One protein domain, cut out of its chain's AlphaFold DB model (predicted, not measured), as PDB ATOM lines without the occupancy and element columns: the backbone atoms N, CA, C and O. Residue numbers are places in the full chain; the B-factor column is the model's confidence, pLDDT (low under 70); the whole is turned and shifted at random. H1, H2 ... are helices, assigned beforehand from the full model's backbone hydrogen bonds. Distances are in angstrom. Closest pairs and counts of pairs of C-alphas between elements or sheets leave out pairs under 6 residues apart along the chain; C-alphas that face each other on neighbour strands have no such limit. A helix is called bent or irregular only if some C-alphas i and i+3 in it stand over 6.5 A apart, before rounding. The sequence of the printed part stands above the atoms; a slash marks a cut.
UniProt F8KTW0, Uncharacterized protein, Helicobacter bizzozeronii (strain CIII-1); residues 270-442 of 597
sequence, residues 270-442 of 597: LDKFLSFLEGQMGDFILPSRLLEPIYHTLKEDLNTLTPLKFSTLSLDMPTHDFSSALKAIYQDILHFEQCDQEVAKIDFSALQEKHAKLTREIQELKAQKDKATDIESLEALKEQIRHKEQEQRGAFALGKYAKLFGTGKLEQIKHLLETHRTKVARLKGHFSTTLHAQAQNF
ATOM      1  N   LEU A 270     -13.965  54.420  25.964       66.06
ATOM      2  CA  LEU A 270     -13.664  55.049  24.682       66.06
ATOM      3  C   LEU A 270     -12.152  55.096  24.426       66.06
ATOM      4  O   LEU A 270     -11.722  54.611  23.388       66.06
ATOM      5  N   ASP A 271     -11.348  55.595  25.367       68.19
ATOM      6  CA  ASP A 271      -9.886  55.644  25.216       68.19
ATOM      7  C   ASP A 271      -9.309  54.242  25.004       68.19
ATOM      8  O   ASP A 271      -8.495  54.028  24.113       68.19
ATOM      9  N   LYS A 272      -9.814  53.250  25.745       71.94
ATOM     10  CA  LYS A 272      -9.427  51.843  25.567       71.94
ATOM     11  C   LYS A 272      -9.788  51.311  24.179       71.94
ATOM     12  O   LYS A 272      -8.988  50.601  23.573       71.94
ATOM     13  N   PHE A 273     -10.966  51.660  23.660       74.50
ATOM     14  CA  PHE A 273     -11.404  51.267  22.320       74.50
ATOM     15  C   PHE A 273     -10.595  51.957  21.207       74.50
ATOM     16  O   PHE A 273     -10.220  51.311  20.227       74.50
ATOM     17  N   LEU A 274     -10.273  53.243  21.358       72.88
ATOM     18  CA  LEU A 274      -9.441  53.979  20.402       72.88
ATOM     19  C   LEU A 274      -8.003  53.458  20.406       72.88
ATOM     20  O   LEU A 274      -7.475  53.109  19.351       72.88
ATOM     21  N   SER A 275      -7.414  53.272  21.588       74.62
ATOM     22  CA  SER A 275      -6.110  52.624  21.731       74.62
ATOM     23  C   SER A 275      -6.102  51.202  21.159       74.62
ATOM     24  O   SER A 275      -5.080  50.757  20.637       74.62
ATOM     25  N   PHE A 276      -7.222  50.477  21.205       78.00
ATOM     26  CA  PHE A 276      -7.350  49.168  20.563       78.00
ATOM     27  C   PHE A 276      -7.299  49.250  19.029       78.00
ATOM     28  O   PHE A 276      -6.552  48.482  18.409       78.00
ATOM     29  N   LEU A 277      -8.046  50.180  18.420       73.94
ATOM     30  CA  LEU A 277      -8.029  50.414  16.970       73.94
ATOM     31  C   LEU A 277      -6.641  50.847  16.478       73.94
ATOM     32  O   LEU A 277      -6.169  50.369  15.445       73.94
ATOM     33  N   GLU A 278      -5.957  51.691  17.250       72.69
ATOM     34  CA  GLU A 278      -4.609  52.195  16.953       72.69
ATOM     35  C   GLU A 278      -3.487  51.191  17.266       72.69
ATOM     36  O   GLU A 278      -2.326  51.434  16.944       72.69
ATOM     37  N   GLY A 279      -3.813  50.039  17.860       66.00
ATOM     38  CA  GLY A 279      -2.846  48.979  18.151       66.00
ATOM     39  C   GLY A 279      -2.023  49.176  19.427       66.00
ATOM     40  O   GLY A 279      -1.083  48.417  19.645       66.00
ATOM     41  N   GLN A 280      -2.381  50.141  20.277       65.31
ATOM     42  CA  GLN A 280      -1.705  50.450  21.542       65.31
ATOM     43  C   GLN A 280      -2.190  49.593  22.727       65.31
ATOM     44  O   GLN A 280      -1.457  49.439  23.699       65.31
ATOM     45  N   MET A 281      -3.389  49.005  22.649       56.47
ATOM     46  CA  MET A 281      -3.929  48.088  23.665       56.47
ATOM     47  C   MET A 281      -4.205  46.708  23.054       56.47
ATOM     48  O   MET A 281      -4.918  46.585  22.050       56.47
ATOM     49  N   GLY A 282      -3.601  45.673  23.644       57.12
ATOM     50  CA  GLY A 282      -3.859  44.271  23.317       57.12
ATOM     51  C   GLY A 282      -5.170  43.824  23.957       57.12
ATOM     52  O   GLY A 282      -5.315  43.922  25.168       57.12
ATOM     53  N   ASP A 283      -6.098  43.365  23.123       62.78
ATOM     54  CA  ASP A 283      -7.346  42.679  23.479       62.78
ATOM     55  C   ASP A 283      -8.433  43.537  24.155       62.78
ATOM     56  O   ASP A 283      -8.729  43.426  25.342       62.78
ATOM     57  N   PHE A 284      -9.110  44.366  23.350       72.75
ATOM     58  CA  PHE A 284     -10.416  44.931  23.703       72.75
ATOM     59  C   PHE A 284     -11.523  44.098  23.051       72.75
ATOM     60  O   PHE A 284     -11.536  43.919  21.831       72.75
ATOM     61  N   ILE A 285     -12.468  43.617  23.860       73.38
ATOM     62  CA  ILE A 285     -13.632  42.871  23.379       73.38
ATOM     63  C   ILE A 285     -14.842  43.800  23.393       73.38
ATOM     64  O   ILE A 285     -15.255  44.294  24.441       73.38
ATOM     65  N   LEU A 286     -15.429  44.018  22.217       75.06
ATOM     66  CA  LEU A 286     -16.663  44.779  22.080       75.06
ATOM     67  C   LEU A 286     -17.826  44.078  22.809       75.06
ATOM     68  O   LEU A 286     -18.036  42.876  22.623       75.06
ATOM     69  N   PRO A 287     -18.640  44.822  23.581       74.88
ATOM     70  CA  PRO A 287     -19.894  44.316  24.121       74.88
ATOM     71  C   PRO A 287     -20.812  43.791  23.011       74.88
ATOM     72  O   PRO A 287     -21.025  44.467  22.003       74.88
ATOM     73  N   SER A 288     -21.425  42.625  23.235       75.06
ATOM     74  CA  SER A 288     -22.308  41.948  22.270       75.06
ATOM     75  C   SER A 288     -23.422  42.849  21.722       75.06
ATOM     76  O   SER A 288     -23.700  42.841  20.527       75.06
ATOM     77  N   ARG A 289     -23.993  43.704  22.581       75.94
ATOM     78  CA  ARG A 289     -25.053  44.671  22.237       75.94
ATOM     79  C   ARG A 289     -24.666  45.693  21.158       75.94
ATOM     80  O   ARG A 289     -25.537  46.370  20.627       75.94
ATOM     81  N   LEU A 290     -23.374  45.844  20.864       77.88
ATOM     82  CA  LEU A 290     -22.860  46.822  19.903       77.88
ATOM     83  C   LEU A 290     -22.416  46.190  18.582       77.88
ATOM     84  O   LEU A 290     -22.225  46.919  17.612       77.88
ATOM     85  N   LEU A 291     -22.315  44.859  18.499       82.00
ATOM     86  CA  LEU A 291     -21.882  44.173  17.278       82.00
ATOM     87  C   LEU A 291     -22.836  44.437  16.108       82.00
ATOM     88  O   LEU A 291     -22.401  44.790  15.016       82.00
ATOM     89  N   GLU A 292     -24.141  44.318  16.351       83.12
ATOM     90  CA  GLU A 292     -25.184  44.480  15.337       83.12
ATOM     91  C   GLU A 292     -25.277  45.920  14.788       83.12
ATOM     92  O   GLU A 292     -25.166  46.085  13.568       83.12
ATOM     93  N   PRO A 293     -25.342  46.981  15.623       82.88
ATOM     94  CA  PRO A 293     -25.274  48.365  15.143       82.88
ATOM     95  C   PRO A 293     -24.023  48.667  14.307       82.88
ATOM     96  O   PRO A 293     -24.101  49.317  13.259       82.88
ATOM     97  N   ILE A 294     -22.861  48.183  14.756       83.88
ATOM     98  CA  ILE A 294     -21.586  48.394  14.067       83.88
ATOM     99  C   ILE A 294     -21.585  47.671  12.718       83.88
ATOM    100  O   ILE A 294     -21.238  48.263  11.695       83.88
ATOM    101  N   TYR A 295     -22.028  46.414  12.692       87.31
ATOM    102  CA  TYR A 295     -22.123  45.630  11.469       87.31
ATOM    103  C   TYR A 295     -23.029  46.296  10.434       87.31
ATOM    104  O   TYR A 295     -22.616  46.472   9.291       87.31
ATOM    105  N   HIS A 296     -24.236  46.714  10.823       86.06
ATOM    106  CA  HIS A 296     -25.171  47.352   9.896       86.06
ATOM    107  C   HIS A 296     -24.642  48.666   9.321       86.06
ATOM    108  O   HIS A 296     -24.885  48.947   8.150       86.06
ATOM    109  N   THR A 297     -23.875  49.423  10.106       85.31
ATOM    110  CA  THR A 297     -23.233  50.661   9.645       85.31
ATOM    111  C   THR A 297     -22.166  50.385   8.583       85.31
ATOM    112  O   THR A 297     -22.081  51.096   7.586       85.31
ATOM    113  N   LEU A 298     -21.335  49.358   8.786       86.81
ATOM    114  CA  LEU A 298     -20.157  49.115   7.946       86.81
ATOM    115  C   LEU A 298     -20.429  48.180   6.758       86.81
ATOM    116  O   LEU A 298     -19.714  48.242   5.759       86.81
ATOM    117  N   LYS A 299     -21.446  47.312   6.840       88.25
ATOM    118  CA  LYS A 299     -21.708  46.235   5.869       88.25
ATOM    119  C   LYS A 299     -21.806  46.729   4.432       88.25
ATOM    120  O   LYS A 299     -21.232  46.112   3.537       88.25
ATOM    121  N   GLU A 300     -22.568  47.794   4.194       86.06
ATOM    122  CA  GLU A 300     -22.794  48.290   2.835       86.06
ATOM    123  C   GLU A 300     -21.485  48.777   2.209       86.06
ATOM    124  O   GLU A 300     -21.118  48.330   1.122       86.06
ATOM    125  N   ASP A 301     -20.728  49.606   2.932       86.31
ATOM    126  CA  ASP A 301     -19.443  50.110   2.453       86.31
ATOM    127  C   ASP A 301     -18.445  48.962   2.231       86.31
ATOM    128  O   ASP A 301     -17.829  48.894   1.166       86.31
ATOM    129  N   LEU A 302     -18.351  48.004   3.161       86.69
ATOM    130  CA  LEU A 302     -17.486  46.824   3.024       86.69
ATOM    131  C   LEU A 302     -17.840  45.977   1.796       86.69
ATOM    132  O   LEU A 302     -16.948  45.576   1.046       86.69
ATOM    133  N   ASN A 303     -19.129  45.763   1.525       85.19
ATOM    134  CA  ASN A 303     -19.573  45.026   0.340       85.19
ATOM    135  C   ASN A 303     -19.135  45.719  -0.958       85.19
ATOM    136  O   ASN A 303     -18.734  45.049  -1.911       85.19
ATOM    137  N   THR A 304     -19.153  47.055  -1.000       82.62
ATOM    138  CA  THR A 304     -18.694  47.816  -2.177       82.62
ATOM    139  C   THR A 304     -17.172  47.834  -2.356       82.62
ATOM    140  O   THR A 304     -16.688  48.199  -3.433       82.62
ATOM    141  N   LEU A 305     -16.425  47.448  -1.318       84.88
ATOM    142  CA  LEU A 305     -14.962  47.369  -1.285       84.88
ATOM    143  C   LEU A 305     -14.446  45.931  -1.452       84.88
ATOM    144  O   LEU A 305     -13.245  45.697  -1.347       84.88
ATOM    145  N   THR A 306     -15.316  44.979  -1.805       78.62
ATOM    146  CA  THR A 306     -14.943  43.590  -2.138       78.62
ATOM    147  C   THR A 306     -13.750  43.448  -3.104       78.62
ATOM    148  O   THR A 306     -12.939  42.545  -2.879       78.62
ATOM    149  N   PRO A 307     -13.537  44.321  -4.118       79.19
ATOM    150  CA  PRO A 307     -12.349  44.242  -4.976       79.19
ATOM    151  C   PRO A 307     -11.016  44.471  -4.245       79.19
ATOM    152  O   PRO A 307      -9.979  44.011  -4.718       79.19
ATOM    153  N   LEU A 308     -11.027  45.168  -3.104       77.62
ATOM    154  CA  LEU A 308      -9.836  45.534  -2.333       77.62
ATOM    155  C   LEU A 308      -9.424  44.480  -1.294       77.62
ATOM    156  O   LEU A 308      -8.526  44.744  -0.502       77.62
ATOM    157  N   LYS A 309     -10.085  43.310  -1.276       81.25
ATOM    158  CA  LYS A 309      -9.837  42.201  -0.333       81.25
ATOM    159  C   LYS A 309      -9.733  42.637   1.137       81.25
ATOM    160  O   LYS A 309      -8.937  42.077   1.888       81.25
ATOM    161  N   PHE A 310     -10.532  43.625   1.537       84.38
ATOM    162  CA  PHE A 310     -10.621  44.034   2.937       84.38
ATOM    163  C   PHE A 310     -11.101  42.863   3.795       84.38
ATOM    164  O   PHE A 310     -11.833  41.982   3.330       84.38
ATOM    165  N   SER A 311     -10.695  42.881   5.056       83.81
ATOM    166  CA  SER A 311     -11.110  41.902   6.050       83.81
ATOM    167  C   SER A 311     -12.640  41.829   6.151       83.81
ATOM    168  O   SER A 311     -13.346  42.838   6.098       83.81
ATOM    169  N   THR A 312     -13.174  40.614   6.267       83.44
ATOM    170  CA  THR A 312     -14.623  40.379   6.297       83.44
ATOM    171  C   THR A 312     -15.191  40.570   7.695       83.44
ATOM    172  O   THR A 312     -14.579  40.161   8.678       83.44
ATOM    173  N   LEU A 313     -16.409  41.104   7.771       87.25
ATOM    174  CA  LEU A 313     -17.169  41.241   9.010       87.25
ATOM    175  C   LEU A 313     -18.443  40.387   8.922       87.25
ATOM    176  O   LEU A 313     -19.161  40.468   7.926       87.25
ATOM    177  N   SER A 314     -18.733  39.584   9.948       83.62
ATOM    178  CA  SER A 314     -19.956  38.775  10.054       83.62
ATOM    179  C   SER A 314     -20.482  38.768  11.489       83.62
ATOM    180  O   SER A 314     -19.699  38.752  12.434       83.62
ATOM    181  N   LEU A 315     -21.809  38.769  11.641       83.00
ATOM    182  CA  LEU A 315     -22.475  38.664  12.943       83.00
ATOM    183  C   LEU A 315     -22.421  37.256  13.538       83.00
ATOM    184  O   LEU A 315     -22.578  37.113  14.744       83.00
ATOM    185  N   ASP A 316     -22.148  36.238  12.719       81.31
ATOM    186  CA  ASP A 316     -22.045  34.847  13.176       81.31
ATOM    187  C   ASP A 316     -20.720  34.562  13.912       81.31
ATOM    188  O   ASP A 316     -20.509  33.463  14.426       81.31
ATOM    189  N   MET A 317     -19.799  35.531  13.940       84.44
ATOM    190  CA  MET A 317     -18.493  35.384  14.583       84.44
ATOM    191  C   MET A 317     -18.585  35.619  16.099       84.44
ATOM    192  O   MET A 317     -19.357  36.475  16.544       84.44
ATOM    193  N   PRO A 318     -17.758  34.934  16.908       81.81
ATOM    194  CA  PRO A 318     -17.596  35.252  18.325       81.81
ATOM    195  C   PRO A 318     -17.251  36.733  18.558       81.81
ATOM    196  O   PRO A 318     -16.580  37.360  17.740       81.81
ATOM    197  N   THR A 319     -17.646  37.295  19.707       78.50
ATOM    198  CA  THR A 319     -17.392  38.709  20.081       78.50
ATOM    199  C   THR A 319     -15.917  39.107  19.966       78.50
ATOM    200  O   THR A 319     -15.596  40.199  19.494       78.50
ATOM    201  N   HIS A 320     -15.021  38.211  20.384       81.12
ATOM    202  CA  HIS A 320     -13.575  38.380  20.258       81.12
ATOM    203  C   HIS A 320     -13.155  38.509  18.787       81.12
ATOM    204  O   HIS A 320     -12.544  39.503  18.401       81.12
ATOM    205  N   ASP A 321     -13.575  37.562  17.950       82.19
ATOM    206  CA  ASP A 321     -13.217  37.509  16.531       82.19
ATOM    207  C   ASP A 321     -13.830  38.670  15.743       82.19
ATOM    208  O   ASP A 321     -13.192  39.213  14.843       82.19
ATOM    209  N   PHE A 322     -15.027  39.124  16.124       87.19
ATOM    210  CA  PHE A 322     -15.624  40.349  15.593       87.19
ATOM    211  C   PHE A 322     -14.771  41.580  15.912       87.19
ATOM    212  O   PHE A 322     -14.527  42.412  15.039       87.19
ATOM    213  N   SER A 323     -14.288  41.688  17.150       83.31
ATOM    214  CA  SER A 323     -13.432  42.799  17.577       83.31
ATOM    215  C   SER A 323     -12.109  42.785  16.806       83.31
ATOM    216  O   SER A 323     -11.692  43.811  16.264       83.31
ATOM    217  N   SER A 324     -11.487  41.610  16.667       84.50
ATOM    218  CA  SER A 324     -10.276  41.422  15.861       84.50
ATOM    219  C   SER A 324     -10.501  41.747  14.380       84.50
ATOM    220  O   SER A 324      -9.673  42.434  13.781       84.50
ATOM    221  N   ALA A 325     -11.623  41.322  13.793       87.50
ATOM    222  CA  ALA A 325     -11.978  41.628  12.409       87.50
ATOM    223  C   ALA A 325     -12.173  43.135  12.192       87.50
ATOM    224  O   ALA A 325     -11.679  43.688  11.212       87.50
ATOM    225  N   LEU A 326     -12.823  43.827  13.132       87.62
ATOM    226  CA  LEU A 326     -12.996  45.277  13.080       87.62
ATOM    227  C   LEU A 326     -11.651  46.018  13.102       87.62
ATOM    228  O   LEU A 326     -11.435  46.949  12.324       87.62
ATOM    229  N   LYS A 327     -10.725  45.574  13.959       86.69
ATOM    230  CA  LYS A 327      -9.355  46.097  14.007       86.69
ATOM    231  C   LYS A 327      -8.612  45.849  12.695       86.69
ATOM    232  O   LYS A 327      -7.941  46.753  12.203       86.69
ATOM    233  N   ALA A 328      -8.755  44.662  12.111       87.44
ATOM    234  CA  ALA A 328      -8.146  44.330  10.826       87.44
ATOM    235  C   ALA A 328      -8.674  45.227   9.692       87.44
ATOM    236  O   ALA A 328      -7.879  45.782   8.942       87.44
ATOM    237  N   ILE A 329      -9.986  45.478   9.638       89.19
ATOM    238  CA  ILE A 329     -10.595  46.413   8.675       89.19
ATOM    239  C   ILE A 329     -10.010  47.819   8.825       89.19
ATOM    240  O   ILE A 329      -9.677  48.461   7.830       89.19
ATOM    241  N   TYR A 330      -9.866  48.314  10.058       88.38
ATOM    242  CA  TYR A 330      -9.270  49.630  10.289       88.38
ATOM    243  C   TYR A 330      -7.811  49.690   9.817       88.38
ATOM    244  O   TYR A 330      -7.396  50.662   9.189       88.38
ATOM    245  N   GLN A 331      -7.042  48.624  10.042       87.00
ATOM    246  CA  GLN A 331      -5.686  48.508   9.511       87.00
ATOM    247  C   GLN A 331      -5.673  48.480   7.975       87.00
ATOM    248  O   GLN A 331      -4.833  49.148   7.376       87.00
ATOM    249  N   ASP A 332      -6.607  47.786   7.321       88.56
ATOM    250  CA  ASP A 332      -6.722  47.767   5.856       88.56
ATOM    251  C   ASP A 332      -6.971  49.178   5.285       88.56
ATOM    252  O   ASP A 332      -6.369  49.556   4.277       88.56
ATOM    253  N   ILE A 333      -7.783  49.998   5.970       89.25
ATOM    254  CA  ILE A 333      -8.004  51.415   5.626       89.25
ATOM    255  C   ILE A 333      -6.692  52.206   5.694       89.25
ATOM    256  O   ILE A 333      -6.364  52.930   4.752       89.25
ATOM    257  N   LEU A 334      -5.927  52.064   6.779       88.12
ATOM    258  CA  LEU A 334      -4.653  52.775   6.945       88.12
ATOM    259  C   LEU A 334      -3.629  52.364   5.877       88.12
ATOM    260  O   LEU A 334      -2.960  53.222   5.297       88.12
ATOM    261  N   HIS A 335      -3.544  51.070   5.556       86.88
ATOM    262  CA  HIS A 335      -2.680  50.578   4.480       86.88
ATOM    263  C   HIS A 335      -3.107  51.116   3.109       86.88
ATOM    264  O   HIS A 335      -2.245  51.451   2.292       86.88
ATOM    265  N   PHE A 336      -4.415  51.224   2.847       89.38
ATOM    266  CA  PHE A 336      -4.931  51.835   1.623       89.38
ATOM    267  C   PHE A 336      -4.504  53.304   1.513       89.38
ATOM    268  O   PHE A 336      -3.978  53.704   0.479       89.38
ATOM    269  N   GLU A 337      -4.676  54.102   2.573       89.06
ATOM    270  CA  GLU A 337      -4.278  55.517   2.578       89.06
ATOM    271  C   GLU A 337      -2.768  55.695   2.401       89.06
ATOM    272  O   GLU A 337      -2.325  56.564   1.649       89.06
ATOM    273  N   GLN A 338      -1.962  54.849   3.044       86.94
ATOM    274  CA  GLN A 338      -0.513  54.871   2.871       86.94
ATOM    275  C   GLN A 338      -0.112  54.523   1.429       86.94
ATOM    276  O   GLN A 338       0.784  55.150   0.861       86.94
ATOM    277  N   CYS A 339      -0.791  53.550   0.814       85.00
ATOM    278  CA  CYS A 339      -0.581  53.197  -0.586       85.00
ATOM    279  C   CYS A 339      -0.975  54.345  -1.528       85.00
ATOM    280  O   CYS A 339      -0.195  54.687  -2.416       85.00
ATOM    281  N   ASP A 340      -2.123  54.987  -1.296       87.06
ATOM    282  CA  ASP A 340      -2.590  56.161  -2.046       87.06
ATOM    283  C   ASP A 340      -1.575  57.313  -1.986       87.06
ATOM    284  O   ASP A 340      -1.217  57.892  -3.011       87.06
ATOM    285  N   GLN A 341      -1.023  57.590  -0.801       86.50
ATOM    286  CA  GLN A 341       0.020  58.603  -0.619       86.50
ATOM    287  C   GLN A 341       1.333  58.254  -1.328       86.50
ATOM    288  O   GLN A 341       2.002  59.144  -1.853       86.50
ATOM    289  N   GLU A 342       1.743  56.984  -1.326       83.44
ATOM    290  CA  GLU A 342       2.943  56.552  -2.047       83.44
ATOM    291  C   GLU A 342       2.749  56.627  -3.559       83.44
ATOM    292  O   GLU A 342       3.634  57.117  -4.258       83.44
ATOM    293  N   VAL A 343       1.585  56.223  -4.063       82.44
ATOM    294  CA  VAL A 343       1.247  56.283  -5.490       82.44
ATOM    295  C   VAL A 343       1.125  57.726  -5.970       82.44
ATOM    296  O   VAL A 343       1.586  58.038  -7.066       82.44
ATOM    297  N   ALA A 344       0.596  58.629  -5.142       82.19
ATOM    298  CA  ALA A 344       0.518  60.055  -5.451       82.19
ATOM    299  C   ALA A 344       1.897  60.723  -5.618       82.19
ATOM    300  O   ALA A 344       2.002  61.734  -6.308       82.19
ATOM    301  N   LYS A 345       2.959  60.169  -5.014       83.31
ATOM    302  CA  LYS A 345       4.343  60.659  -5.169       83.31
ATOM    303  C   LYS A 345       5.014  60.168  -6.452       83.31
ATOM    304  O   LYS A 345       6.093  60.651  -6.789       83.31
ATOM    305  N   ILE A 346       4.427  59.189  -7.139       80.19
ATOM    306  CA  ILE A 346       5.012  58.598  -8.340       80.19
ATOM    307  C   ILE A 346       4.682  59.466  -9.554       80.19
ATOM    308  O   ILE A 346       3.519  59.659  -9.910       80.19
ATOM    309  N   ASP A 347       5.724  59.917 -10.248       80.06
ATOM    310  CA  ASP A 347       5.592  60.522 -11.569       80.06
ATOM    311  C   ASP A 347       5.347  59.430 -12.622       80.06
ATOM    312  O   ASP A 347       6.271  58.802 -13.146       80.06
ATOM    313  N   PHE A 348       4.070  59.184 -12.920       76.50
ATOM    314  CA  PHE A 348       3.653  58.191 -13.910       76.50
ATOM    315  C   PHE A 348       4.178  58.488 -15.316       76.50
ATOM    316  O   PHE A 348       4.482  57.547 -16.046       76.50
ATOM    317  N   SER A 349       4.318  59.762 -15.686       78.38
ATOM    318  CA  SER A 349       4.863  60.177 -16.983       78.38
ATOM    319  C   SER A 349       6.318  59.741 -17.128       78.38
ATOM    320  O   SER A 349       6.660  59.040 -18.082       78.38
ATOM    321  N   ALA A 350       7.158  60.064 -16.140       79.88
ATOM    322  CA  ALA A 350       8.564  59.661 -16.135       79.88
ATOM    323  C   ALA A 350       8.728  58.129 -16.097       79.88
ATOM    324  O   ALA A 350       9.626  57.563 -16.726       79.88
ATOM    325  N   LEU A 351       7.839  57.434 -15.380       76.88
ATOM    326  CA  LEU A 351       7.872  55.976 -15.262       76.88
ATOM    327  C   LEU A 351       7.464  55.280 -16.570       76.88
ATOM    328  O   LEU A 351       8.107  54.307 -16.973       76.88
ATOM    329  N   GLN A 352       6.455  55.807 -17.271       76.62
ATOM    330  CA  GLN A 352       6.063  55.342 -18.604       76.62
ATOM    331  C   GLN A 352       7.167  55.581 -19.637       76.62
ATOM    332  O   GLN A 352       7.454  54.690 -20.437       76.62
ATOM    333  N   GLU A 353       7.840  56.734 -19.591       83.19
ATOM    334  CA  GLU A 353       8.968  57.034 -20.475       83.19
ATOM    335  C   GLU A 353      10.143  56.072 -20.239       83.19
ATOM    336  O   GLU A 353      10.661  55.465 -21.184       83.19
ATOM    337  N   LYS A 354      10.512  55.840 -18.970       82.31
ATOM    338  CA  LYS A 354      11.549  54.864 -18.600       82.31
ATOM    339  C   LYS A 354      11.186  53.450 -19.062       82.31
ATOM    340  O   LYS A 354      12.044  52.734 -19.580       82.31
ATOM    341  N   HIS A 355       9.924  53.048 -18.915       80.81
ATOM    342  CA  HIS A 355       9.447  51.741 -19.364       80.81
ATOM    343  C   HIS A 355       9.477  51.596 -20.892       80.81
ATOM    344  O   HIS A 355       9.911  50.562 -21.407       80.81
ATOM    345  N   ALA A 356       9.067  52.630 -21.629       83.50
ATOM    346  CA  ALA A 356       9.140  52.652 -23.087       83.50
ATOM    347  C   ALA A 356      10.595  52.549 -23.578       83.50
ATOM    348  O   ALA A 356      10.878  51.793 -24.511       83.50
ATOM    349  N   LYS A 357      11.527  53.241 -22.908       87.62
ATOM    350  CA  LYS A 357      12.965  53.154 -23.188       87.62
ATOM    351  C   LYS A 357      13.513  51.744 -22.951       87.62
ATOM    352  O   LYS A 357      14.101  51.170 -23.862       87.62
ATOM    353  N   LEU A 358      13.248  51.153 -21.781       86.25
ATOM    354  CA  LEU A 358      13.637  49.771 -21.460       86.25
ATOM    355  C   LEU A 358      13.064  48.761 -22.464       86.25
ATOM    356  O   LEU A 358      13.756  47.833 -22.873       86.25
ATOM    357  N   THR A 359      11.820  48.959 -22.906       86.12
ATOM    358  CA  THR A 359      11.185  48.090 -23.906       86.12
ATOM    359  C   THR A 359      11.920  48.142 -25.248       86.12
ATOM    360  O   THR A 359      12.156  47.088 -25.839       86.12
ATOM    361  N   ARG A 360      12.326  49.337 -25.714       90.88
ATOM    362  CA  ARG A 360      13.162  49.467 -26.922       90.88
ATOM    363  C   ARG A 360      14.522  48.800 -26.747       90.88
ATOM    364  O   ARG A 360      14.891  48.002 -27.597       90.88
ATOM    365  N   GLU A 361      15.218  49.063 -25.641       91.38
ATOM    366  CA  GLU A 361      16.534  48.463 -25.356       91.38
ATOM    367  C   GLU A 361      16.464  46.923 -25.371       91.38
ATOM    368  O   GLU A 361      17.304  46.263 -25.978       91.38
ATOM    369  N   ILE A 362      15.426  46.328 -24.772       91.50
ATOM    370  CA  ILE A 362      15.212  44.870 -24.791       91.50
ATOM    371  C   ILE A 362      14.944  44.358 -26.214       91.50
ATOM    372  O   ILE A 362      15.439  43.292 -26.582       91.50
ATOM    373  N   GLN A 363      14.155  45.077 -27.019       91.56
ATOM    374  CA  GLN A 363      13.889  44.698 -28.411       91.56
ATOM    375  C   GLN A 363      15.153  44.773 -29.276       91.56
ATOM    376  O   GLN A 363      15.395  43.864 -30.068       91.56
ATOM    377  N   GLU A 364      15.983  45.800 -29.090       93.38
ATOM    378  CA  GLU A 364      17.275  45.937 -29.767       93.38
ATOM    379  C   GLU A 364      18.229  44.799 -29.389       93.38
ATOM    380  O   GLU A 364      18.790  44.155 -30.277       93.38
ATOM    381  N   LEU A 365      18.350  44.476 -28.096       92.19
ATOM    382  CA  LEU A 365      19.166  43.352 -27.626       92.19
ATOM    383  C   LEU A 365      18.658  42.005 -28.161       92.19
ATOM    384  O   LEU A 365      19.459  41.154 -28.544       92.19
ATOM    385  N   LYS A 366      17.336  41.805 -28.249       91.69
ATOM    386  CA  LYS A 366      16.744  40.606 -28.872       91.69
ATOM    387  C   LYS A 366      17.091  40.515 -30.358       91.69
ATOM    388  O   LYS A 366      17.532  39.461 -30.804       91.69
ATOM    389  N   ALA A 367      16.990  41.621 -31.094       92.06
ATOM    390  CA  ALA A 367      17.360  41.670 -32.508       92.06
ATOM    391  C   ALA A 367      18.866  41.442 -32.743       92.06
ATOM    392  O   ALA A 367      19.245  40.872 -33.765       92.06
ATOM    393  N   GLN A 368      19.727  41.872 -31.815       90.69
ATOM    394  CA  GLN A 368      21.166  41.576 -31.841       90.69
ATOM    395  C   GLN A 368      21.441  40.099 -31.537       90.69
ATOM    396  O   GLN A 368      22.220  39.467 -32.247       90.69
ATOM    397  N   LYS A 369      20.751  39.525 -30.544       92.12
ATOM    398  CA  LYS A 369      20.844  38.100 -30.192       92.12
ATOM    399  C   LYS A 369      20.479  37.200 -31.373       92.12
ATOM    400  O   LYS A 369      21.135  36.189 -31.585       92.12
ATOM    401  N   ASP A 370      19.473  37.581 -32.157       87.62
ATOM    402  CA  ASP A 370      19.032  36.813 -33.329       87.62
ATOM    403  C   ASP A 370      20.024  36.883 -34.512       87.62
ATOM    404  O   ASP A 370      19.927  36.086 -35.443       87.62
ATOM    405  N   LYS A 371      20.993  37.812 -34.479       89.50
ATOM    406  CA  LYS A 371      22.057  37.967 -35.490       89.50
ATOM    407  C   LYS A 371      23.422  37.431 -35.040       89.50
ATOM    408  O   LYS A 371      24.333  37.366 -35.862       89.50
ATOM    409  N   ALA A 372      23.586  37.091 -33.763       86.25
ATOM    410  CA  ALA A 372      24.845  36.603 -33.211       86.25
ATOM    411  C   ALA A 372      25.112  35.151 -33.640       86.25
ATOM    412  O   ALA A 372      24.218  34.304 -33.598       86.25
ATOM    413  N   THR A 373      26.348  34.861 -34.048       80.56
ATOM    414  CA  THR A 373      26.759  33.540 -34.557       80.56
ATOM    415  C   THR A 373      27.697  32.793 -33.611       80.56
ATOM    416  O   THR A 373      27.844  31.581 -33.738       80.56
ATOM    417  N   ASP A 374      28.334  33.492 -32.672       91.06
ATOM    418  CA  ASP A 374      29.234  32.917 -31.676       91.06
ATOM    419  C   ASP A 374      28.528  32.674 -30.330       91.06
ATOM    420  O   ASP A 374      27.596  33.384 -29.944       91.06
ATOM    421  N   ILE A 375      28.963  31.627 -29.623       84.56
ATOM    422  CA  ILE A 375      28.306  31.130 -28.404       84.56
ATOM    423  C   ILE A 375      28.495  32.100 -27.227       84.56
ATOM    424  O   ILE A 375      27.531  32.354 -26.505       84.56
ATOM    425  N   GLU A 376      29.687  32.685 -27.062       87.56
ATOM    426  CA  GLU A 376      29.978  33.629 -25.970       87.56
ATOM    427  C   GLU A 376      29.127  34.905 -26.064       87.56
ATOM    428  O   GLU A 376      28.528  35.319 -25.069       87.56
ATOM    429  N   SER A 377      28.983  35.499 -27.254       84.88
ATOM    430  CA  SER A 377      28.124  36.677 -27.443       84.88
ATOM    431  C   SER A 377      26.643  36.341 -27.277       84.88
ATOM    432  O   SER A 377      25.879  37.156 -26.754       84.88
ATOM    433  N   LEU A 378      26.217  35.134 -27.668       88.06
ATOM    434  CA  LEU A 378      24.853  34.648 -27.441       88.06
ATOM    435  C   LEU A 378      24.522  34.532 -25.948       88.06
ATOM    436  O   LEU A 378      23.424  34.917 -25.536       88.06
ATOM    437  N   GLU A 379      25.439  34.003 -25.140       88.44
ATOM    438  CA  GLU A 379      25.269  33.911 -23.687       88.44
ATOM    439  C   GLU A 379      25.297  35.289 -23.019       88.44
ATOM    440  O   GLU A 379      24.408  35.593 -22.220       88.44
ATOM    441  N   ALA A 380      26.223  36.168 -23.415       90.50
ATOM    442  CA  ALA A 380      26.297  37.535 -22.903       90.50
ATOM    443  C   ALA A 380      25.018  38.343 -23.201       90.50
ATOM    444  O   ALA A 380      24.481  39.011 -22.314       90.50
ATOM    445  N   LEU A 381      24.479  38.246 -24.424       91.62
ATOM    446  CA  LEU A 381      23.235  38.919 -24.811       91.62
ATOM    447  C   LEU A 381      22.016  38.343 -24.083       91.62
ATOM    448  O   LEU A 381      21.137  39.103 -23.676       91.62
ATOM    449  N   LYS A 382      21.953  37.021 -23.869       90.88
ATOM    450  CA  LYS A 382      20.895  36.408 -23.046       90.88
ATOM    451  C   LYS A 382      20.916  36.953 -21.621       90.88
ATOM    452  O   LYS A 382      19.850  37.283 -21.102       90.88
ATOM    453  N   GLU A 383      22.092  37.085 -21.012       92.12
ATOM    454  CA  GLU A 383      22.202  37.597 -19.645       92.12
ATOM    455  C   GLU A 383      21.863  39.093 -19.560       92.12
ATOM    456  O   GLU A 383      21.136  39.506 -18.656       92.12
ATOM    457  N   GLN A 384      22.273  39.903 -20.543       91.56
ATOM    458  CA  GLN A 384      21.873  41.313 -20.619       91.56
ATOM    459  C   GLN A 384      20.361  41.487 -20.797       91.56
ATOM    460  O   GLN A 384      19.752  42.305 -20.105       91.56
ATOM    461  N   ILE A 385      19.734  40.697 -21.680       91.19
ATOM    462  CA  ILE A 385      18.273  40.685 -21.846       91.19
ATOM    463  C   ILE A 385      17.611  40.303 -20.523       91.19
ATOM    464  O   ILE A 385      16.689  40.991 -20.092       91.19
ATOM    465  N   ARG A 386      18.101  39.259 -19.845       90.31
ATOM    466  CA  ARG A 386      17.565  38.809 -18.554       90.31
ATOM    467  C   ARG A 386      17.645  39.911 -17.499       90.31
ATOM    468  O   ARG A 386      16.654  40.169 -16.818       90.31
ATOM    469  N   HIS A 387      18.780  40.604 -17.404       90.00
ATOM    470  CA  HIS A 387      18.969  41.713 -16.471       90.00
ATOM    471  C   HIS A 387      18.031  42.888 -16.781       90.00
ATOM    472  O   HIS A 387      17.409  43.443 -15.876       90.00
ATOM    473  N   LYS A 388      17.874  43.255 -18.058       88.06
ATOM    474  CA  LYS A 388      16.979  44.342 -18.485       88.06
ATOM    475  C   LYS A 388      15.502  43.997 -18.297       88.06
ATOM    476  O   LYS A 388      14.738  44.834 -17.823       88.06
ATOM    477  N   GLU A 389      15.099  42.761 -18.583       83.88
ATOM    478  CA  GLU A 389      13.754  42.258 -18.278       83.88
ATOM    479  C   GLU A 389      13.491  42.246 -16.761       83.88
ATOM    480  O   GLU A 389      12.375  42.523 -16.318       83.88
ATOM    481  N   GLN A 390      14.514  41.981 -15.946       81.94
ATOM    482  CA  GLN A 390      14.417  42.053 -14.490       81.94
ATOM    483  C   GLN A 390      14.332  43.503 -13.979       81.94
ATOM    484  O   GLN A 390      13.510  43.783 -13.106       81.94
ATOM    485  N   GLU A 391      15.089  44.437 -14.561       81.50
ATOM    486  CA  GLU A 391      14.995  45.880 -14.288       81.50
ATOM    487  C   GLU A 391      13.598  46.422 -14.641       81.50
ATOM    488  O   GLU A 391      12.980  47.142 -13.852       81.50
ATOM    489  N   GLN A 392      13.055  45.997 -15.784       75.00
ATOM    490  CA  GLN A 392      11.704  46.335 -16.225       75.00
ATOM    491  C   GLN A 392      10.635  45.807 -15.258       75.00
ATOM    492  O   GLN A 392       9.685  46.523 -14.954       75.00
ATOM    493  N   ARG A 393      10.789  44.583 -14.730       69.88
ATOM    494  CA  ARG A 393       9.874  44.015 -13.719       69.88
ATOM    495  C   ARG A 393       9.999  44.700 -12.352       69.88
ATOM    496  O   ARG A 393       8.994  44.857 -11.664       69.88
ATOM    497  N   GLY A 394      11.207  45.102 -11.955       64.62
ATOM    498  CA  GLY A 394      11.482  45.728 -10.657       64.62
ATOM    499  C   GLY A 394      10.974  47.167 -10.534       64.62
ATOM    500  O   GLY A 394      10.587  47.584  -9.446       64.62
ATOM    501  N   ALA A 395      10.899  47.906 -11.644       60.09
ATOM    502  CA  ALA A 395      10.488  49.313 -11.659       60.09
ATOM    503  C   ALA A 395       9.028  49.575 -11.214       60.09
ATOM    504  O   ALA A 395       8.671  50.726 -10.975       60.09
ATOM    505  N   PHE A 396       8.190  48.537 -11.083       59.34
ATOM    506  CA  PHE A 396       6.743  48.655 -10.828       59.34
ATOM    507  C   PHE A 396       6.281  48.112  -9.471       59.34
ATOM    508  O   PHE A 396       5.086  48.136  -9.171       59.34
ATOM    509  N   ALA A 397       7.184  47.576  -8.652       58.12
ATOM    510  CA  ALA A 397       6.773  46.734  -7.540       58.12
ATOM    511  C   ALA A 397       6.443  47.541  -6.271       58.12
ATOM    512  O   ALA A 397       7.253  47.639  -5.353       58.12
ATOM    513  N   LEU A 398       5.183  47.963  -6.133       64.06
ATOM    514  CA  LEU A 398       4.539  48.148  -4.821       64.06
ATOM    515  C   LEU A 398       4.278  46.780  -4.155       64.06
ATOM    516  O   LEU A 398       3.178  46.484  -3.690       64.06
ATOM    517  N   GLY A 399       5.291  45.907  -4.132       62.31
ATOM    518  CA  GLY A 399       5.158  44.500  -3.742       62.31
ATOM    519  C   GLY A 399       4.614  44.315  -2.325       62.31
ATOM    520  O   GLY A 399       3.908  43.343  -2.064       62.31
ATOM    521  N   LYS A 400       4.853  45.288  -1.436       66.12
ATOM    522  CA  LYS A 400       4.297  45.306  -0.077       66.12
ATOM    523  C   LYS A 400       2.767  45.441  -0.037       66.12
ATOM    524  O   LYS A 400       2.148  44.858   0.845       66.12
ATOM    525  N   TYR A 401       2.151  46.116  -1.011       68.81
ATOM    526  CA  TYR A 401       0.694  46.308  -1.078       68.81
ATOM    527  C   TYR A 401      -0.015  45.315  -2.005       68.81
ATOM    528  O   TYR A 401      -1.243  45.267  -2.033       68.81
ATOM    529  N   ALA A 402       0.728  44.470  -2.726       67.75
ATOM    530  CA  ALA A 402       0.149  43.498  -3.654       67.75
ATOM    531  C   ALA A 402      -0.823  42.511  -2.978       67.75
ATOM    532  O   ALA A 402      -1.743  42.008  -3.622       67.75
ATOM    533  N   LYS A 403      -0.648  42.259  -1.672       69.62
ATOM    534  CA  LYS A 403      -1.570  41.442  -0.868       69.62
ATOM    535  C   LYS A 403      -2.956  42.078  -0.732       69.62
ATOM    536  O   LYS A 403      -3.936  41.352  -0.870       69.62
ATOM    537  N   LEU A 404      -3.021  43.396  -0.529       69.06
ATOM    538  CA  LEU A 404      -4.273  44.143  -0.374       69.06
ATOM    539  C   LEU A 404      -5.066  44.127  -1.689       69.06
ATOM    540  O   LEU A 404      -6.202  43.687  -1.749       69.06
ATOM    541  N   PHE A 405      -4.427  44.509  -2.793       73.00
ATOM    542  CA  PHE A 405      -5.123  44.687  -4.075       73.00
ATOM    543  C   PHE A 405      -5.213  43.407  -4.921       73.00
ATOM    544  O   PHE A 405      -5.864  43.388  -5.963       73.00
ATOM    545  N   GLY A 406      -4.519  42.331  -4.531       69.19
ATOM    546  CA  GLY A 406      -4.444  41.093  -5.311       69.19
ATOM    547  C   GLY A 406      -3.703  41.228  -6.646       69.19
ATOM    548  O   GLY A 406      -3.790  40.330  -7.482       69.19
ATOM    549  N   THR A 407      -2.975  42.328  -6.851       68.12
ATOM    550  CA  THR A 407      -2.182  42.605  -8.052       68.12
ATOM    551  C   THR A 407      -0.880  43.310  -7.686       68.12
ATOM    552  O   THR A 407      -0.835  44.114  -6.761       68.12
ATOM    553  N   GLY A 408       0.194  43.002  -8.418       66.19
ATOM    554  CA  GLY A 408       1.490  43.677  -8.303       66.19
ATOM    555  C   GLY A 408       1.720  44.768  -9.353       66.19
ATOM    556  O   GLY A 408       2.816  45.315  -9.419       66.19
ATOM    557  N   LYS A 409       0.732  45.056 -10.215       72.44
ATOM    558  CA  LYS A 409       0.876  46.021 -11.313       72.44
ATOM    559  C   LYS A 409       0.471  47.423 -10.863       72.44
ATOM    560  O   LYS A 409      -0.700  47.656 -10.574       72.44
ATOM    561  N   LEU A 410       1.415  48.362 -10.891       74.00
ATOM    562  CA  LEU A 410       1.217  49.744 -10.438       74.00
ATOM    563  C   LEU A 410       0.016  50.453 -11.090       74.00
ATOM    564  O   LEU A 410      -0.728  51.135 -10.398       74.00
ATOM    565  N   GLU A 411      -0.207  50.278 -12.394       74.19
ATOM    566  CA  GLU A 411      -1.330  50.909 -13.111       74.19
ATOM    567  C   GLU A 411      -2.692  50.386 -12.635       74.19
ATOM    568  O   GLU A 411      -3.639  51.152 -12.473       74.19
ATOM    569  N   GLN A 412      -2.778  49.082 -12.353       78.25
ATOM    570  CA  GLN A 412      -3.988  48.475 -11.800       78.25
ATOM    571  C   GLN A 412      -4.211  48.921 -10.352       78.25
ATOM    572  O   GLN A 412      -5.344  49.204  -9.975       78.25
ATOM    573  N   ILE A 413      -3.135  49.033  -9.565       79.56
ATOM    574  CA  ILE A 413      -3.186  49.577  -8.202       79.56
ATOM    575  C   ILE A 413      -3.679  51.028  -8.237       79.56
ATOM    576  O   ILE A 413      -4.619  51.356  -7.524       79.56
ATOM    577  N   LYS A 414      -3.128  51.876  -9.115       82.56
ATOM    578  CA  LYS A 414      -3.564  53.271  -9.290       82.56
ATOM    579  C   LYS A 414      -5.054  53.359  -9.614       82.56
ATOM    580  O   LYS A 414      -5.781  54.087  -8.947       82.56
ATOM    581  N   HIS A 415      -5.516  52.582 -10.593       83.62
ATOM    582  CA  HIS A 415      -6.927  52.565 -10.976       83.62
ATOM    583  C   HIS A 415      -7.835  52.134  -9.809       83.62
ATOM    584  O   HIS A 415      -8.890  52.731  -9.588       83.62
ATOM    585  N   LEU A 416      -7.443  51.104  -9.049       85.38
ATOM    586  CA  LEU A 416      -8.187  50.652  -7.868       85.38
ATOM    587  C   LEU A 416      -8.230  51.728  -6.775       85.38
ATOM    588  O   LEU A 416      -9.294  51.973  -6.208       85.38
ATOM    589  N   LEU A 417      -7.107  52.399  -6.515       86.75
ATOM    590  CA  LEU A 417      -7.038  53.502  -5.559       86.75
ATOM    591  C   LEU A 417      -7.984  54.636  -5.962       86.75
ATOM    592  O   LEU A 417      -8.854  55.004  -5.179       86.75
ATOM    593  N   GLU A 418      -7.899  55.122  -7.202       87.44
ATOM    594  CA  GLU A 418      -8.746  56.212  -7.709       87.44
ATOM    595  C   GLU A 418     -10.240  55.861  -7.661       87.44
ATOM    596  O   GLU A 418     -11.055  56.670  -7.215       87.44
ATOM    597  N   THR A 419     -10.601  54.633  -8.047       89.38
ATOM    598  CA  THR A 419     -11.998  54.167  -8.083       89.38
ATOM    599  C   THR A 419     -12.620  54.064  -6.689       89.38
ATOM    600  O   THR A 419     -13.820  54.293  -6.517       89.38
ATOM    601  N   HIS A 420     -11.825  53.695  -5.680       88.12
ATOM    602  CA  HIS A 420     -12.326  53.388  -4.341       88.12
ATOM    603  C   HIS A 420     -11.978  54.440  -3.277       88.12
ATOM    604  O   HIS A 420     -12.488  54.346  -2.161       88.12
ATOM    605  N   ARG A 421     -11.195  55.475  -3.609       89.31
ATOM    606  CA  ARG A 421     -10.724  56.516  -2.677       89.31
ATOM    607  C   ARG A 421     -11.834  57.138  -1.836       89.31
ATOM    608  O   ARG A 421     -11.738  57.202  -0.615       89.31
ATOM    609  N   THR A 422     -12.907  57.576  -2.488       88.50
ATOM    610  CA  THR A 422     -14.049  58.226  -1.827       88.50
ATOM    611  C   THR A 422     -14.803  57.270  -0.908       88.50
ATOM    612  O   THR A 422     -15.248  57.667   0.166       88.50
ATOM    613  N   LYS A 423     -14.902  55.994  -1.292       88.12
ATOM    614  CA  LYS A 423     -15.558  54.952  -0.496       88.12
ATOM    615  C   LYS A 423     -14.737  54.581   0.738       88.12
ATOM    616  O   LYS A 423     -15.301  54.470   1.820       88.12
ATOM    617  N   VAL A 424     -13.414  54.461   0.604       88.81
ATOM    618  CA  VAL A 424     -12.521  54.223   1.753       88.81
ATOM    619  C   VAL A 424     -12.542  55.416   2.712       88.81
ATOM    620  O   VAL A 424     -12.634  55.220   3.922       88.81
ATOM    621  N   ALA A 425     -12.559  56.649   2.194       87.88
ATOM    622  CA  ALA A 425     -12.708  57.848   3.020       87.88
ATOM    623  C   ALA A 425     -14.047  57.870   3.786       87.88
ATOM    624  O   ALA A 425     -14.072  58.211   4.968       87.88
ATOM    625  N   ARG A 426     -15.151  57.454   3.147       88.62
ATOM    626  CA  ARG A 426     -16.455  57.296   3.812       88.62
ATOM    627  C   ARG A 426     -16.405  56.237   4.913       88.62
ATOM    628  O   ARG A 426     -16.843  56.517   6.026       88.62
ATOM    629  N   LEU A 427     -15.820  55.071   4.628       89.06
ATOM    630  CA  LEU A 427     -15.660  53.997   5.607       89.06
ATOM    631  C   LEU A 427     -14.873  54.493   6.829       89.06
ATOM    632  O   LEU A 427     -15.330  54.329   7.957       89.06
ATOM    633  N   LYS A 428     -13.749  55.189   6.619       87.94
ATOM    634  CA  LYS A 428     -12.986  55.831   7.700       87.94
ATOM    635  C   LYS A 428     -13.829  56.842   8.482       87.94
ATOM    636  O   LYS A 428     -13.786  56.857   9.709       87.94
ATOM    637  N   GLY A 429     -14.657  57.627   7.793       85.06
ATOM    638  CA  GLY A 429     -15.622  58.530   8.416       85.06
ATOM    639  C   GLY A 429     -16.587  57.816   9.369       85.06
ATOM    640  O   GLY A 429     -16.824  58.316  10.468       85.06
ATOM    641  N   HIS A 430     -17.091  56.630   9.015       86.50
ATOM    642  CA  HIS A 430     -17.934  55.822   9.909       86.50
ATOM    643  C   HIS A 430     -17.179  55.332  11.158       86.50
ATOM    644  O   HIS A 430     -17.760  55.323  12.248       86.50
ATOM    645  N   PHE A 431     -15.879  55.025  11.050       82.25
ATOM    646  CA  PHE A 431     -15.025  54.753  12.217       82.25
ATOM    647  C   PHE A 431     -14.871  55.984  13.127       82.25
ATOM    648  O   PHE A 431     -14.987  55.882  14.350       82.25
ATOM    649  N   SER A 432     -14.676  57.170  12.552       74.94
ATOM    650  CA  SER A 432     -14.493  58.407  13.322       74.94
ATOM    651  C   SER A 432     -15.784  58.963  13.933       74.94
ATOM    652  O   SER A 432     -15.728  59.663  14.934       74.94
ATOM    653  N   THR A 433     -16.950  58.679  13.348       76.62
ATOM    654  CA  THR A 433     -18.229  59.284  13.771       76.62
ATOM    655  C   THR A 433     -19.152  58.287  14.458       76.62
ATOM    656  O   THR A 433     -19.563  58.497  15.596       76.62
ATOM    657  N   THR A 434     -19.470  57.178  13.792       71.56
ATOM    658  CA  THR A 434     -20.507  56.249  14.253       71.56
ATOM    659  C   THR A 434     -19.973  55.338  15.347       71.56
ATOM    660  O   THR A 434     -20.621  55.167  16.374       71.56
ATOM    661  N   LEU A 435     -18.755  54.818  15.180       70.69
ATOM    662  CA  LEU A 435     -18.099  54.022  16.219       70.69
ATOM    663  C   LEU A 435     -17.762  54.857  17.461       70.69
ATOM    664  O   LEU A 435     -17.946  54.375  18.574       70.69
ATOM    665  N   HIS A 436     -17.374  56.124  17.292       69.38
ATOM    666  CA  HIS A 436     -17.188  57.050  18.414       69.38
ATOM    667  C   HIS A 436     -18.501  57.336  19.157       69.38
ATOM    668  O   HIS A 436     -18.527  57.313  20.385       69.38
ATOM    669  N   ALA A 437     -19.608  57.543  18.437       72.25
ATOM    670  CA  ALA A 437     -20.924  57.728  19.050       72.25
ATOM    671  C   ALA A 437     -21.399  56.467  19.793       72.25
ATOM    672  O   ALA A 437     -21.897  56.553  20.912       72.25
ATOM    673  N   GLN A 438     -21.196  55.278  19.217       70.12
ATOM    674  CA  GLN A 438     -21.518  54.012  19.884       70.12
ATOM    675  C   GLN A 438     -20.626  53.756  21.103       70.12
ATOM    676  O   GLN A 438     -21.080  53.179  22.090       70.12
ATOM    677  N   ALA A 439     -19.384  54.236  21.076       65.19
ATOM    678  CA  ALA A 439     -18.464  54.117  22.190       65.19
ATOM    679  C   ALA A 439     -18.847  54.984  23.403       65.19
ATOM    680  O   ALA A 439     -18.555  54.611  24.537       65.19
ATOM    681  N   GLN A 440     -19.587  56.079  23.207       64.94
ATOM    682  CA  GLN A 440     -20.184  56.828  24.323       64.94
ATOM    683  C   GLN A 440     -21.237  56.004  25.085       64.94
ATOM    684  O   GLN A 440     -21.461  56.231  26.271       64.94
ATOM    685  N   ASN A 441     -21.826  54.990  24.442       63.00
ATOM    686  CA  ASN A 441     -22.752  54.050  25.078       63.00
ATOM    687  C   ASN A 441     -22.037  52.893  25.801       63.00
ATOM    688  O   ASN A 441     -22.700  52.018  26.372       63.00
ATOM    689  N   PHE A 442     -20.696  52.854  25.811       66.50
ATOM    690  CA  PHE A 442     -19.928  51.945  26.663       66.50
ATOM    691  C   PHE A 442     -20.042  52.390  28.127       66.50
ATOM    692  O   PHE A 442     -19.080  52.889  28.712       66.50
TER     693      PHE A 442
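This is residues 270 to 442 of the 597 residues of an uncharacterized protein of Helicobacter bizzozeronii (strain CIII-1) (UniProt F8KTW0). The model is a long rod with a loose three-helix bundle, made of H2, H3 and the arm H7b, toward one end and a two-helix hairpin, H4 and H5, reaching away as an arm at the other. Short H1 packs on H3 and H7b, while short H6 and the arm H7a lie between the bundle and the hairpin. The printed part has 173 residues with seven named helices, H1 to H7 in chain order, and no named strand, so the class is all helix. It is only just extended, close to loose, with a radius of gyration of the C-alphas of 23.5 A and spans of 79 by 28 by 26 A.

H7, residues 410 to 440, was assigned as one helix by its hydrogen bonds but is bent: C-alphas 419 and 422 are 7.7 A apart, and its arms H7a, residues 410 to 419, and H7b, residues 422 to 440, stand at a steep tilt of 56 degrees. H7b touches H2, residues 288 to 304, at a shallow tilt of 8 degrees, opposite ways; their closest C-alphas, of Asp 301 and Leu 427, are 6.3 A apart. H3, residues 319 to 344, touches H7b with residues 330 to 336 alone, closest at the C-alphas of Ile 333 and Val 424, 6.6 A. H2 and H3 only just touch, with 3 pairs of C-alphas within 8 A, the closest those of Ser 288 and Thr 319, 6.3 A. H1, residues 270 to 277, touches H7b, closest at the C-alphas of Leu 270 and Ala 439, 5.5 A. H3 touches H7a at a steep tilt of 67 degrees, with the C-alphas of Asp 340 and Leu 417 closest, 6.3 A. H6, residues 402 to 405, is close to H3 but not clearly touching. H4, residues 348 to 369, and H5, residues 375 to 394, form a helical hairpin at a shallow tilt of 15 degrees; their closest C-alphas, of Lys 369 and Leu 381, are 5.9 A apart. H4 and H5 are both apart from H7b. Each O i to N i+4 pair is within hydrogen-bond range in H1, H3, H4, H5 and H7a, against 9 of 13 in H2 and 13 of 15 in H7b; H6 is too short for such a pair.

H1 begins at C-alpha 270, (-13.664, 55.049, 24.682). H2 is irregular, with C-alphas 297 and 300 7.2 A apart. From first to last C-alpha H3 measures 37.8 A, H4 31.1 A, H5 28.5 A and H7b 26.9 A; H7b ends at C-alpha 440, (-20.184, 56.828, 24.323).

The C-alphas farthest apart, of Thr 373 and Asn 441, are 80.2 A apart. The printed part has no cut, and the link from H2 to H3 is long, with 14 residues. The mean pLDDT of the printed part is 80.8; residues under 70 include 279 to 283, 393 to 404 and 439 to 442.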